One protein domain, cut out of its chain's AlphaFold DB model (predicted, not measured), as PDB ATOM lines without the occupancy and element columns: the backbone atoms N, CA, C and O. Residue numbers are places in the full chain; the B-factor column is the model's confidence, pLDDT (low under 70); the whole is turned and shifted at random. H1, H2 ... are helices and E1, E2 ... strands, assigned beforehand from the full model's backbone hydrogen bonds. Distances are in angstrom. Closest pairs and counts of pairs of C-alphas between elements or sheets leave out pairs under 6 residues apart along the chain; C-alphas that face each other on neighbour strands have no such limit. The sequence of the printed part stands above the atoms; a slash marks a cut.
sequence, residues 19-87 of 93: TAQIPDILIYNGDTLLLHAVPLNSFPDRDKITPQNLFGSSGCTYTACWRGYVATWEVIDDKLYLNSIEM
ATOM      1  N   THR A  19      12.867  11.695  -8.691       89.81
ATOM      2  CA  THR A  19      13.116  10.620  -9.653       89.81
ATOM      3  C   THR A  19      13.787   9.448  -8.945       89.81
ATOM      4  O   THR A  19      14.866   9.596  -8.366       89.81
ATOM      5  N   ALA A  20      13.145   8.278  -8.973       90.62
ATOM      6  CA  ALA A  20      13.729   7.051  -8.442       90.62
ATOM      7  C   ALA A  20      15.019   6.689  -9.198       90.62
ATOM      8  O   ALA A  20      15.182   7.025 -10.370       90.62
ATOM      9  N   GLN A  21      15.926   5.993  -8.514       92.06
ATOM     10  CA  GLN A  21      17.123   5.436  -9.141       92.06
ATOM     11  C   GLN A  21      16.734   4.361 -10.159       92.06
ATOM     12  O   GLN A  21      15.938   3.480  -9.832       92.06
ATOM     13  N   ILE A  22      17.356   4.377 -11.340       93.56
ATOM     14  CA  ILE A  22      17.327   3.246 -12.270       93.56
ATOM     15  C   ILE A  22      17.901   2.027 -11.527       93.56
ATOM     16  O   ILE A  22      19.012   2.140 -10.979       93.56
ATOM     17  N   PRO A  23      17.149   0.913 -11.447       95.12
ATOM     18  CA  PRO A  23      17.595  -0.291 -10.759       95.12
ATOM     19  C   PRO A  23      18.822  -0.903 -11.428       95.12
ATOM     20  O   PRO A  23      19.035  -0.751 -12.629       95.12
ATOM     21  N   ASP A  24      19.605  -1.620 -10.628       95.75
ATOM     22  CA  ASP A  24      20.623  -2.534 -11.135       95.75
ATOM     23  C   ASP A  24      19.957  -3.742 -11.821       95.75
ATOM     24  O   ASP A  24      18.762  -3.997 -11.653       95.75
ATOM     25  N   ILE A  25      20.736  -4.496 -12.590       97.38
ATOM     26  CA  ILE A  25      20.300  -5.736 -13.236       97.38
ATOM     27  C   ILE A  25      20.763  -6.917 -12.382       97.38
ATOM     28  O   ILE A  25      21.901  -6.933 -11.916       97.38
ATOM     29  N   LEU A  26      19.901  -7.910 -12.177       98.19
ATOM     30  CA  LEU A  26      20.231  -9.156 -11.488       98.19
ATOM     31  C   LEU A  26      19.938 -10.355 -12.382       98.19
ATOM     32  O   LEU A  26      18.788 -10.612 -12.722       98.19
ATOM     33  N   ILE A  27      20.972 -11.118 -12.704       98.25
ATOM     34  CA  ILE A  27      20.878 -12.400 -13.388       98.25
ATOM     35  C   ILE A  27      20.757 -13.490 -12.318       98.25
ATOM     36  O   ILE A  27      21.622 -13.623 -11.449       98.25
ATOM     37  N   TYR A  28      19.671 -14.258 -12.347       97.44
ATOM     38  CA  TYR A  28      19.451 -15.351 -11.399       97.44
ATOM     39  C   TYR A  28      18.647 -16.481 -12.035       97.44
ATOM     40  O   TYR A  28      17.573 -16.248 -12.582       97.44
ATOM     41  N   ASN A  29      19.154 -17.716 -11.952       95.25
ATOM     42  CA  ASN A  29      18.507 -18.917 -12.497       95.25
ATOM     43  C   ASN A  29      18.095 -18.795 -13.979       95.25
ATOM     44  O   ASN A  29      17.055 -19.308 -14.389       95.25
ATOM     45  N   GLY A  30      18.918 -18.117 -14.786       93.19
ATOM     46  CA  GLY A  30      18.646 -17.885 -16.206       93.19
ATOM     47  C   GLY A  30      17.622 -16.781 -16.496       93.19
ATOM     48  O   GLY A  30      17.280 -16.589 -17.660       93.19
ATOM     49  N   ASP A  31      17.153 -16.057 -15.475       97.44
ATOM     50  CA  ASP A  31      16.256 -14.907 -15.608       97.44
ATOM     51  C   ASP A  31      16.986 -13.583 -15.329       97.44
ATOM     52  O   ASP A  31      18.054 -13.563 -14.711       97.44
ATOM     53  N   THR A  32      16.408 -12.474 -15.792       97.50
ATOM     54  CA  THR A  32      16.918 -11.111 -15.608       97.50
ATOM     55  C   THR A  32      15.901 -10.271 -14.843       97.50
ATOM     56  O   THR A  32      14.809  -9.983 -15.327       97.50
ATOM     57  N   LEU A  33      16.279  -9.844 -13.643       97.62
ATOM     58  CA  LEU A  33      15.431  -9.130 -12.697       97.62
ATOM     59  C   LEU A  33      15.949  -7.709 -12.457       97.62
ATOM     60  O   LEU A  33      17.134  -7.418 -12.629       97.62
ATOM     61  N   LEU A  34      15.060  -6.827 -11.998       96.94
ATOM     62  CA  LEU A  34      15.428  -5.490 -11.536       96.94
ATOM     63  C   LEU A  34      15.825  -5.539 -10.058       96.94
ATOM     64  O   LEU A  34      15.050  -5.974  -9.203       96.94
ATOM     65  N   LEU A  35      17.019  -5.047  -9.746       96.81
ATOM     66  CA  LEU A  35      17.550  -4.969  -8.394       96.81
ATOM     67  C   LEU A  35      17.508  -3.523  -7.899       96.81
ATOM     68  O   LEU A  35      18.341  -2.688  -8.243       96.81
ATOM     69  N   HIS A  36      16.531  -3.231  -7.043       95.44
ATOM     70  CA  HIS A  36      16.390  -1.916  -6.407       95.44
ATOM     71  C   HIS A  36      17.280  -1.737  -5.165       95.44
ATOM     72  O   HIS A  36      17.348  -0.644  -4.602       95.44
ATOM     73  N   ALA A  37      17.955  -2.801  -4.721       94.44
ATOM     74  CA  ALA A  37      18.982  -2.714  -3.689       94.44
ATOM     75  C   ALA A  37      20.281  -2.122  -4.261       94.44
ATOM     76  O   ALA A  37      20.491  -2.113  -5.470       94.44
ATOM     77  N   VAL A  38      21.181  -1.669  -3.384       93.12
ATOM     78  CA  VAL A  38      22.495  -1.132  -3.778       93.12
ATOM     79  C   VAL A  38      23.599  -1.951  -3.102       93.12
ATOM     80  O   VAL A  38      24.130  -1.521  -2.072       93.12
ATOM     81  N   PRO A  39      23.953  -3.145  -3.621       94.62
ATOM     82  CA  PRO A  39      24.898  -4.032  -2.940       94.62
ATOM     83  C   PRO A  39      26.288  -3.401  -2.756       94.62
ATOM     84  O   PRO A  39      26.925  -3.607  -1.724       94.62
ATOM     85  N   LEU A  40      26.716  -2.543  -3.693       92.62
ATOM     86  CA  LEU A  40      27.980  -1.800  -3.608       92.62
ATOM     87  C   LEU A  40      28.099  -0.909  -2.362       92.62
ATOM     88  O   LEU A  40      29.211  -0.681  -1.897       92.62
ATOM     89  N   ASN A  41      26.993  -0.472  -1.747       90.50
ATOM     90  CA  ASN A  41      27.051   0.314  -0.504       90.50
ATOM     91  C   ASN A  41      27.603  -0.484   0.689       90.50
ATOM     92  O   ASN A  41      28.029   0.113   1.683       90.50
ATOM     93  N   SER A  42      27.592  -1.814   0.589       90.38
ATOM     94  CA  SER A  42      28.126  -2.725   1.604       90.38
ATOM     95  C   SER A  42      29.603  -3.067   1.378       90.38
ATOM     96  O   SER A  42      30.205  -3.718   2.229       90.38
ATOM     97  N   PHE A  43      30.208  -2.646   0.258       89.25
ATOM     98  CA  PHE A  43      31.622  -2.909  -0.002       89.25
ATOM     99  C   PHE A  43      32.523  -2.025   0.880       89.25
ATOM    100  O   PHE A  43      32.261  -0.826   1.004       89.25
ATOM    101  N   PRO A  44      33.622  -2.570   1.447       89.25
ATOM    102  CA  PRO A  44      34.543  -1.810   2.303       89.25
ATOM    103  C   PRO A  44      35.131  -0.556   1.641       89.25
ATOM    104  O   PRO A  44      35.379   0.437   2.310       89.25
ATOM    105  N   ASP A  45      35.312  -0.596   0.320       88.44
ATOM    106  CA  ASP A  45      35.915   0.465  -0.491       88.44
ATOM    107  C   ASP A  45      34.879   1.253  -1.317       88.44
ATOM    108  O   ASP A  45      35.222   1.853  -2.337       88.44
ATOM    109  N   ARG A  46      33.602   1.269  -0.907       88.75
ATOM    110  CA  ARG A  46      32.511   1.915  -1.669       88.75
ATOM    111  C   ARG A  46      32.797   3.367  -2.061       88.75
ATOM    112  O   ARG A  46      32.379   3.800  -3.127       88.75
ATOM    113  N   ASP A  47      33.550   4.099  -1.242       89.56
ATOM    114  CA  ASP A  47      33.880   5.507  -1.484       89.56
ATOM    115  C   ASP A  47      34.818   5.681  -2.693       89.56
ATOM    116  O   ASP A  47      34.919   6.766  -3.263       89.56
ATOM    117  N   LYS A  48      35.486   4.604  -3.129       89.06
ATOM    118  CA  LYS A  48      36.265   4.568  -4.374       89.06
ATOM    119  C   LYS A  48      35.389   4.294  -5.596       89.06
ATOM    120  O   LYS A  48      35.838   4.537  -6.712       89.06
ATOM    121  N   ILE A  49      34.155   3.831  -5.412       88.50
ATOM    122  CA  ILE A  49      33.233   3.443  -6.483       88.50
ATOM    123  C   ILE A  49      32.356   4.644  -6.838       88.50
ATOM    124  O   ILE A  49      31.161   4.701  -6.557       88.50
ATOM    125  N   THR A  50      32.997   5.649  -7.428       88.69
ATOM    126  CA  THR A  50      32.351   6.888  -7.868       88.69
ATOM    127  C   THR A  50      32.342   6.961  -9.391       88.69
ATOM    128  O   THR A  50      33.257   6.426 -10.022       88.69
ATOM    129  N   PRO A  51      31.380   7.670 -10.009       86.94
ATOM    130  CA  PRO A  51      31.391   7.901 -11.455       86.94
ATOM    131  C   PRO A  51      32.719   8.485 -11.944       86.94
ATOM    132  O   PRO A  51      33.249   8.039 -12.953       86.94
ATOM    133  N   GLN A  52      33.313   9.393 -11.163       89.00
ATOM    134  CA  GLN A  52      34.610   9.987 -11.477       89.00
ATOM    135  C   GLN A  52      35.741   8.955 -11.549       89.00
ATOM    136  O   GLN A  52      36.599   9.045 -12.425       89.00
ATOM    137  N   ASN A  53      35.758   7.978 -10.642       91.06
ATOM    138  CA  ASN A  53      36.789   6.942 -10.632       91.06
ATOM    139  C   ASN A  53      36.528   5.846 -11.672       91.06
ATOM    140  O   ASN A  53      37.478   5.277 -12.201       91.06
ATOM    141  N   LEU A  54      35.258   5.548 -11.957       88.94
ATOM    142  CA  LEU A  54      34.856   4.514 -12.915       88.94
ATOM    143  C   LEU A  54      34.982   4.987 -14.368       88.94
ATOM    144  O   LEU A  54      35.396   4.225 -15.237       88.94
ATOM    145  N   PHE A  55      34.619   6.243 -14.629       88.81
ATOM    146  CA  PHE A  55      34.371   6.764 -15.973       88.81
ATOM    147  C   PHE A  55      34.980   8.156 -16.220       88.81
ATOM    148  O   PHE A  55      34.803   8.737 -17.292       88.81
ATOM    149  N   GLY A  56      35.715   8.722 -15.258       87.31
ATOM    150  CA  GLY A  56      36.289  10.060 -15.392       87.31
ATOM    151  C   GLY A  56      35.216  11.152 -15.388       87.31
ATOM    152  O   GLY A  56      34.273  11.121 -14.609       87.31
ATOM    153  N   SER A  57      35.347  12.140 -16.275       79.75
ATOM    154  CA  SER A  57      34.341  13.204 -16.436       79.75
ATOM    155  C   SER A  57      33.074  12.748 -17.171       79.75
ATOM    156  O   SER A  57      32.171  13.553 -17.398       79.75
ATOM    157  N   SER A  58      33.024  11.489 -17.602       74.50
ATOM    158  CA  SER A  58      31.850  10.884 -18.216       74.50
ATOM    159  C   SER A  58      31.026  10.211 -17.127       74.50
ATOM    160  O   SER A  58      31.555   9.517 -16.274       74.50
ATOM    161  N   GLY A  59      29.723  10.441 -17.110       70.62
ATOM    162  CA  GLY A  59      28.830   9.829 -16.140       70.62
ATOM    163  C   GLY A  59      27.394   9.960 -16.605       70.62
ATOM    164  O   GLY A  59      27.091  10.686 -17.553       70.62
ATOM    165  N   CYS A  60      26.504   9.251 -15.930       79.19
ATOM    166  CA  CYS A  60      25.078   9.361 -16.186       79.19
ATOM    167  C   CYS A  60      24.583  10.795 -15.936       79.19
ATOM    168  O   CYS A  60      24.805  11.349 -14.861       79.19
ATOM    169  N   THR A  61      23.890  11.389 -16.906       78.62
ATOM    170  CA  THR A  61      23.382  12.772 -16.817       78.62
ATOM    171  C   THR A  61      21.886  12.848 -16.504       78.62
ATOM    172  O   THR A  61      21.319  13.939 -16.451       78.62
ATOM    173  N   TYR A  62      21.230  11.706 -16.274       84.38
ATOM    174  CA  TYR A  62      19.802  11.649 -15.964       84.38
ATOM    175  C   TYR A  62      19.540  11.830 -14.470       84.38
ATOM    176  O   TYR A  62      20.236  11.267 -13.626       84.38
ATOM    177  N   THR A  63      18.447  12.514 -14.139       87.62
ATOM    178  CA  THR A  63      17.970  12.667 -12.754       87.62
ATOM    179  C   THR A  63      17.588  11.326 -12.114       87.62
ATOM    180  O   THR A  63      17.736  11.148 -10.906       87.62
ATOM    181  N   ALA A  64      17.166  10.345 -12.919       90.38
ATOM    182  CA  ALA A  64      16.895   8.975 -12.476       90.38
ATOM    183  C   ALA A  64      18.171   8.134 -12.256       90.38
ATOM    184  O   ALA A  64      18.095   6.996 -11.817       90.38
ATOM    185  N   CYS A  65      19.358   8.661 -12.547       91.19
ATOM    186  CA  CYS A  65      20.618   7.921 -12.515       91.19
ATOM    187  C   CYS A  65      21.642   8.632 -11.625       91.19
ATOM    188  O   CYS A  65      22.794   8.839 -11.998       91.19
ATOM    189  N   TRP A  66      21.204   9.038 -10.436       89.00
ATOM    190  CA  TRP A  66      21.977   9.873  -9.517       89.00
ATOM    191  C   TRP A  66      23.219   9.175  -8.946       89.00
ATOM    192  O   TRP A  66      24.154   9.860  -8.541       89.00
ATOM    193  N   ARG A  67      23.287   7.833  -8.967       90.50
ATOM    194  CA  ARG A  67      24.535   7.087  -8.693       90.50
ATOM    195  C   ARG A  67      25.588   7.230  -9.795       90.50
ATOM    196  O   ARG A  67      26.754   6.938  -9.555       90.50
ATOM    197  N   GLY A  68      25.186   7.651 -10.994       90.56
ATOM    198  CA  GLY A  68      26.049   7.820 -12.162       90.56
ATOM    199  C   GLY A  68      26.393   6.530 -12.913       90.56
ATOM    200  O   GLY A  68      27.168   6.596 -13.866       90.56
ATOM    201  N   TYR A  69      25.814   5.392 -12.521       91.62
ATOM    202  CA  TYR A  69      26.001   4.084 -13.152       91.62
ATOM    203  C   TYR A  69      24.818   3.144 -12.895       91.62
ATOM    204  O   TYR A  69      23.996   3.394 -12.007       91.62
ATOM    205  N   VAL A  70      24.782   2.045 -13.647       93.12
ATOM    206  CA  VAL A  70      23.956   0.857 -13.399       93.12
ATOM    207  C   VAL A  70      24.892  -0.346 -13.335       93.12
ATOM    208  O   VAL A  70      25.797  -0.469 -14.160       93.12
ATOM    209  N   ALA A  71      24.723  -1.197 -12.324       94.81
ATOM    210  CA  ALA A  71      25.504  -2.420 -12.185       94.81
ATOM    211  C   ALA A  71      24.695  -3.643 -12.626       94.81
ATOM    212  O   ALA A  71      23.482  -3.702 -12.415       94.81
ATOM    213  N   THR A  72      25.383  -4.631 -13.187       97.12
ATOM    214  CA  THR A  72      24.835  -5.961 -13.451       97.12
ATOM    215  C   THR A  72      25.436  -6.942 -12.463       97.12
ATOM    216  O   THR A  72      26.656  -7.023 -12.316       97.12
ATOM    217  N   TRP A  73      24.574  -7.703 -11.805       97.69
ATOM    218  CA  TRP A  73      24.924  -8.719 -10.828       97.69
ATOM    219  C   TRP A  73      24.468 -10.088 -11.292       97.69
ATOM    220  O   TRP A  73      23.484 -10.198 -12.017       97.69
ATOM    221  N   GLU A  74      25.132 -11.132 -10.818       98.12
ATOM    222  CA  GLU A  74      24.722 -12.512 -11.045       98.12
ATOM    223  C   GLU A  74      24.787 -13.309  -9.743       98.12
ATOM    224  O   GLU A  74      25.715 -13.137  -8.951       98.12
ATOM    225  N   VAL A  75      23.797 -14.169  -9.504       97.81
ATOM    226  CA  VAL A  75      23.832 -15.122  -8.390       97.81
ATOM    227  C   VAL A  75      24.275 -16.484  -8.909       97.81
ATOM    228  O   VAL A  75      23.565 -17.112  -9.691       97.81
ATOM    229  N   ILE A  76      25.432 -16.945  -8.431       97.25
ATOM    230  CA  ILE A  76      26.022 -18.249  -8.762       97.25
ATOM    231  C   ILE A  76      26.347 -18.955  -7.441       97.25
ATOM    232  O   ILE A  76      27.042 -18.380  -6.603       97.25
ATOM    233  N   ASP A  77      25.849 -20.176  -7.238       96.06
ATOM    234  CA  ASP A  77      26.076 -20.976  -6.019       96.06
ATOM    235  C   ASP A  77      25.870 -20.172  -4.713       96.06
ATOM    236  O   ASP A  77      26.766 -20.078  -3.868       96.06
ATOM    237  N   ASP A  78      24.703 -19.529  -4.586       95.25
ATOM    238  CA  ASP A  78      24.288 -18.696  -3.440       95.25
ATOM    239  C   ASP A  78      25.183 -17.477  -3.143       95.25
ATOM    240  O   ASP A  78      25.121 -16.882  -2.062       95.25
ATOM    241  N   LYS A  79      26.011 -17.058  -4.103       96.00
ATOM    242  CA  LYS A  79      26.872 -15.877  -3.988       96.00
ATOM    243  C   LYS A  79      26.516 -14.845  -5.043       96.00
ATOM    244  O   LYS A  79      26.285 -15.185  -6.197       96.00
ATOM    245  N   LEU A  80      26.517 -13.578  -4.637       96.12
ATOM    246  CA  LEU A  80      26.280 -12.438  -5.515       96.12
ATOM    247  C   LEU A  80      27.611 -11.939  -6.095       96.12
ATOM    248  O   LEU A  80      28.484 -11.490  -5.351       96.12
ATOM    249  N   TYR A  81      27.744 -11.988  -7.415       96.50
ATOM    250  CA  TYR A  81      28.911 -11.524  -8.159       96.50
ATOM    251  C   TYR A  81      28.580 -10.247  -8.916       96.50
ATOM    252  O   TYR A  81      27.527 -10.139  -9.541       96.50
ATOM    253  N   LEU A  82      29.490  -9.277  -8.866       96.00
ATOM    254  CA  LEU A  82      29.430  -8.103  -9.726       96.00
ATOM    255  C   LEU A  82      29.954  -8.491 -11.110       96.00
ATOM    256  O   LEU A  82      31.121  -8.859 -11.230       96.00
ATOM    257  N   ASN A  83      29.109  -8.393 -12.133       95.75
ATOM    258  CA  ASN A  83      29.462  -8.751 -13.504       95.75
ATOM    259  C   ASN A  83      29.949  -7.530 -14.303       95.75
ATOM    260  O   ASN A  83      31.010  -7.570 -14.922       95.75
ATOM    261  N   SER A  84      29.212  -6.414 -14.251       95.00
ATOM    262  CA  SER A  84      29.606  -5.169 -14.924       95.00
ATOM    263  C   SER A  84      29.118  -3.918 -14.191       95.00
ATOM    264  O   SER A  84      28.178  -3.966 -13.395       95.00
ATOM    265  N   ILE A  85      29.779  -2.786 -14.456       93.19
ATOM    266  CA  ILE A  85      29.301  -1.445 -14.103       93.19
ATOM    267  C   ILE A  85      29.365  -0.595 -15.365       93.19
ATOM    268  O   ILE A  85      30.431  -0.437 -15.959       93.19
ATOM    269  N   GLU A  86      28.228  -0.041 -15.762       91.12
ATOM    270  CA  GLU A  86      28.077   0.637 -17.043       91.12
ATOM    271  C   GLU A  86      27.373   1.985 -16.879       91.12
ATOM    272  O   GLU A  86      26.588   2.214 -15.953       91.12
ATOM    273  N   MET A  87      27.654   2.896 -17.810       87.31
ATOM    274  CA  MET A  87      26.824   4.078 -18.006       87.31
ATOM    275  C   MET A  87      25.639   3.664 -18.883       87.31
ATOM    276  O   MET A  87      25.867   3.288 -20.036       87.31
TER     277      MET A  87
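Overview. This is residues 19 to 87 of the 93 residues of an uncharacterized protein of Bacteroidetes bacterium (UniProt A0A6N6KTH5). Picture two strand hairpins, E1 with E2 and E3 with E4, laid side by side in one strongly twisted sheet, with the chain between them looping out through two short helices, H1 and H2, and one long stretch with no named element, residues 56 to 69. H1 and H2 only graze the sheet, residues 42 to 48 stick out, and H2 with the loop of residues 56 to 69 lies toward the end of the domain away from the turns of both hairpins. You have 69 printed residues, with two named helices and four named strands in the order E1, E2, H1, H2, E3, E4; the sheet runs E2, E1, E3, E4 and is mixed. The class is mixed, helices and strands, though named elements hold 34 residues, under half. The whole is compact, with a radius of gyration of the C-alphas of 12.4 A and spans of 36 by 26 by 16 A.

Arrangement. Start at E1, residues 24 to 28, and take the tight link to E2, residues 31 to 35: they form a hairpin, antiparallel at 146 degrees, with N 26 and O 33 within hydrogen-bond range at 2.8 A. After another tight link, look for H1, residues 39 to 42, which only grazes the sheet with residues 39 to 40. A short link leads to H2, residues 51 to 55, which is apart from H1 and only grazes the sheet with residues 51 to 55. In H2 the O i to N i+4 pair is within hydrogen-bond range; H1 is too short for such a pair, and its one O i to N i+3 pair is within range. Past the long link comes E3, residues 70 to 76, parallel to E1 at 17 degrees, with N 27 and O 73 at 2.8 A. A tight link then brings you to E4, residues 79 to 86, in a hairpin with E3, antiparallel at 154 degrees, with N 81 and O 74 at 2.8 A. The edge strands E2 and E4 are apart, while H2 and E4 are near each other, with 6 pairs of C-alphas within 10 A.

Along the chain. Find C-alpha 24 at (20.623, -2.534, -11.135); from there E1 runs 12.9 A to C-alpha 28, and E2 measures 12.3 A. H1 spans 5.7 A and H2, beginning at C-alpha 51 at (31.391, 7.901, -11.455), spans 5.5 A. E3 is 19.8 A long, and E4 runs 21.1 A to C-alpha 86 at (28.077, 0.637, -17.043).

Size, cuts and confidence. Look to Ser 57 and Asp 77 for the two C-alphas farthest apart, 36.7 A. The printed part, residues 19 to 87, has no cut, and its one long link is the 14 residues from H2 to E3. The mean pLDDT of the printed part is 91.7, and no printed residue is under 70.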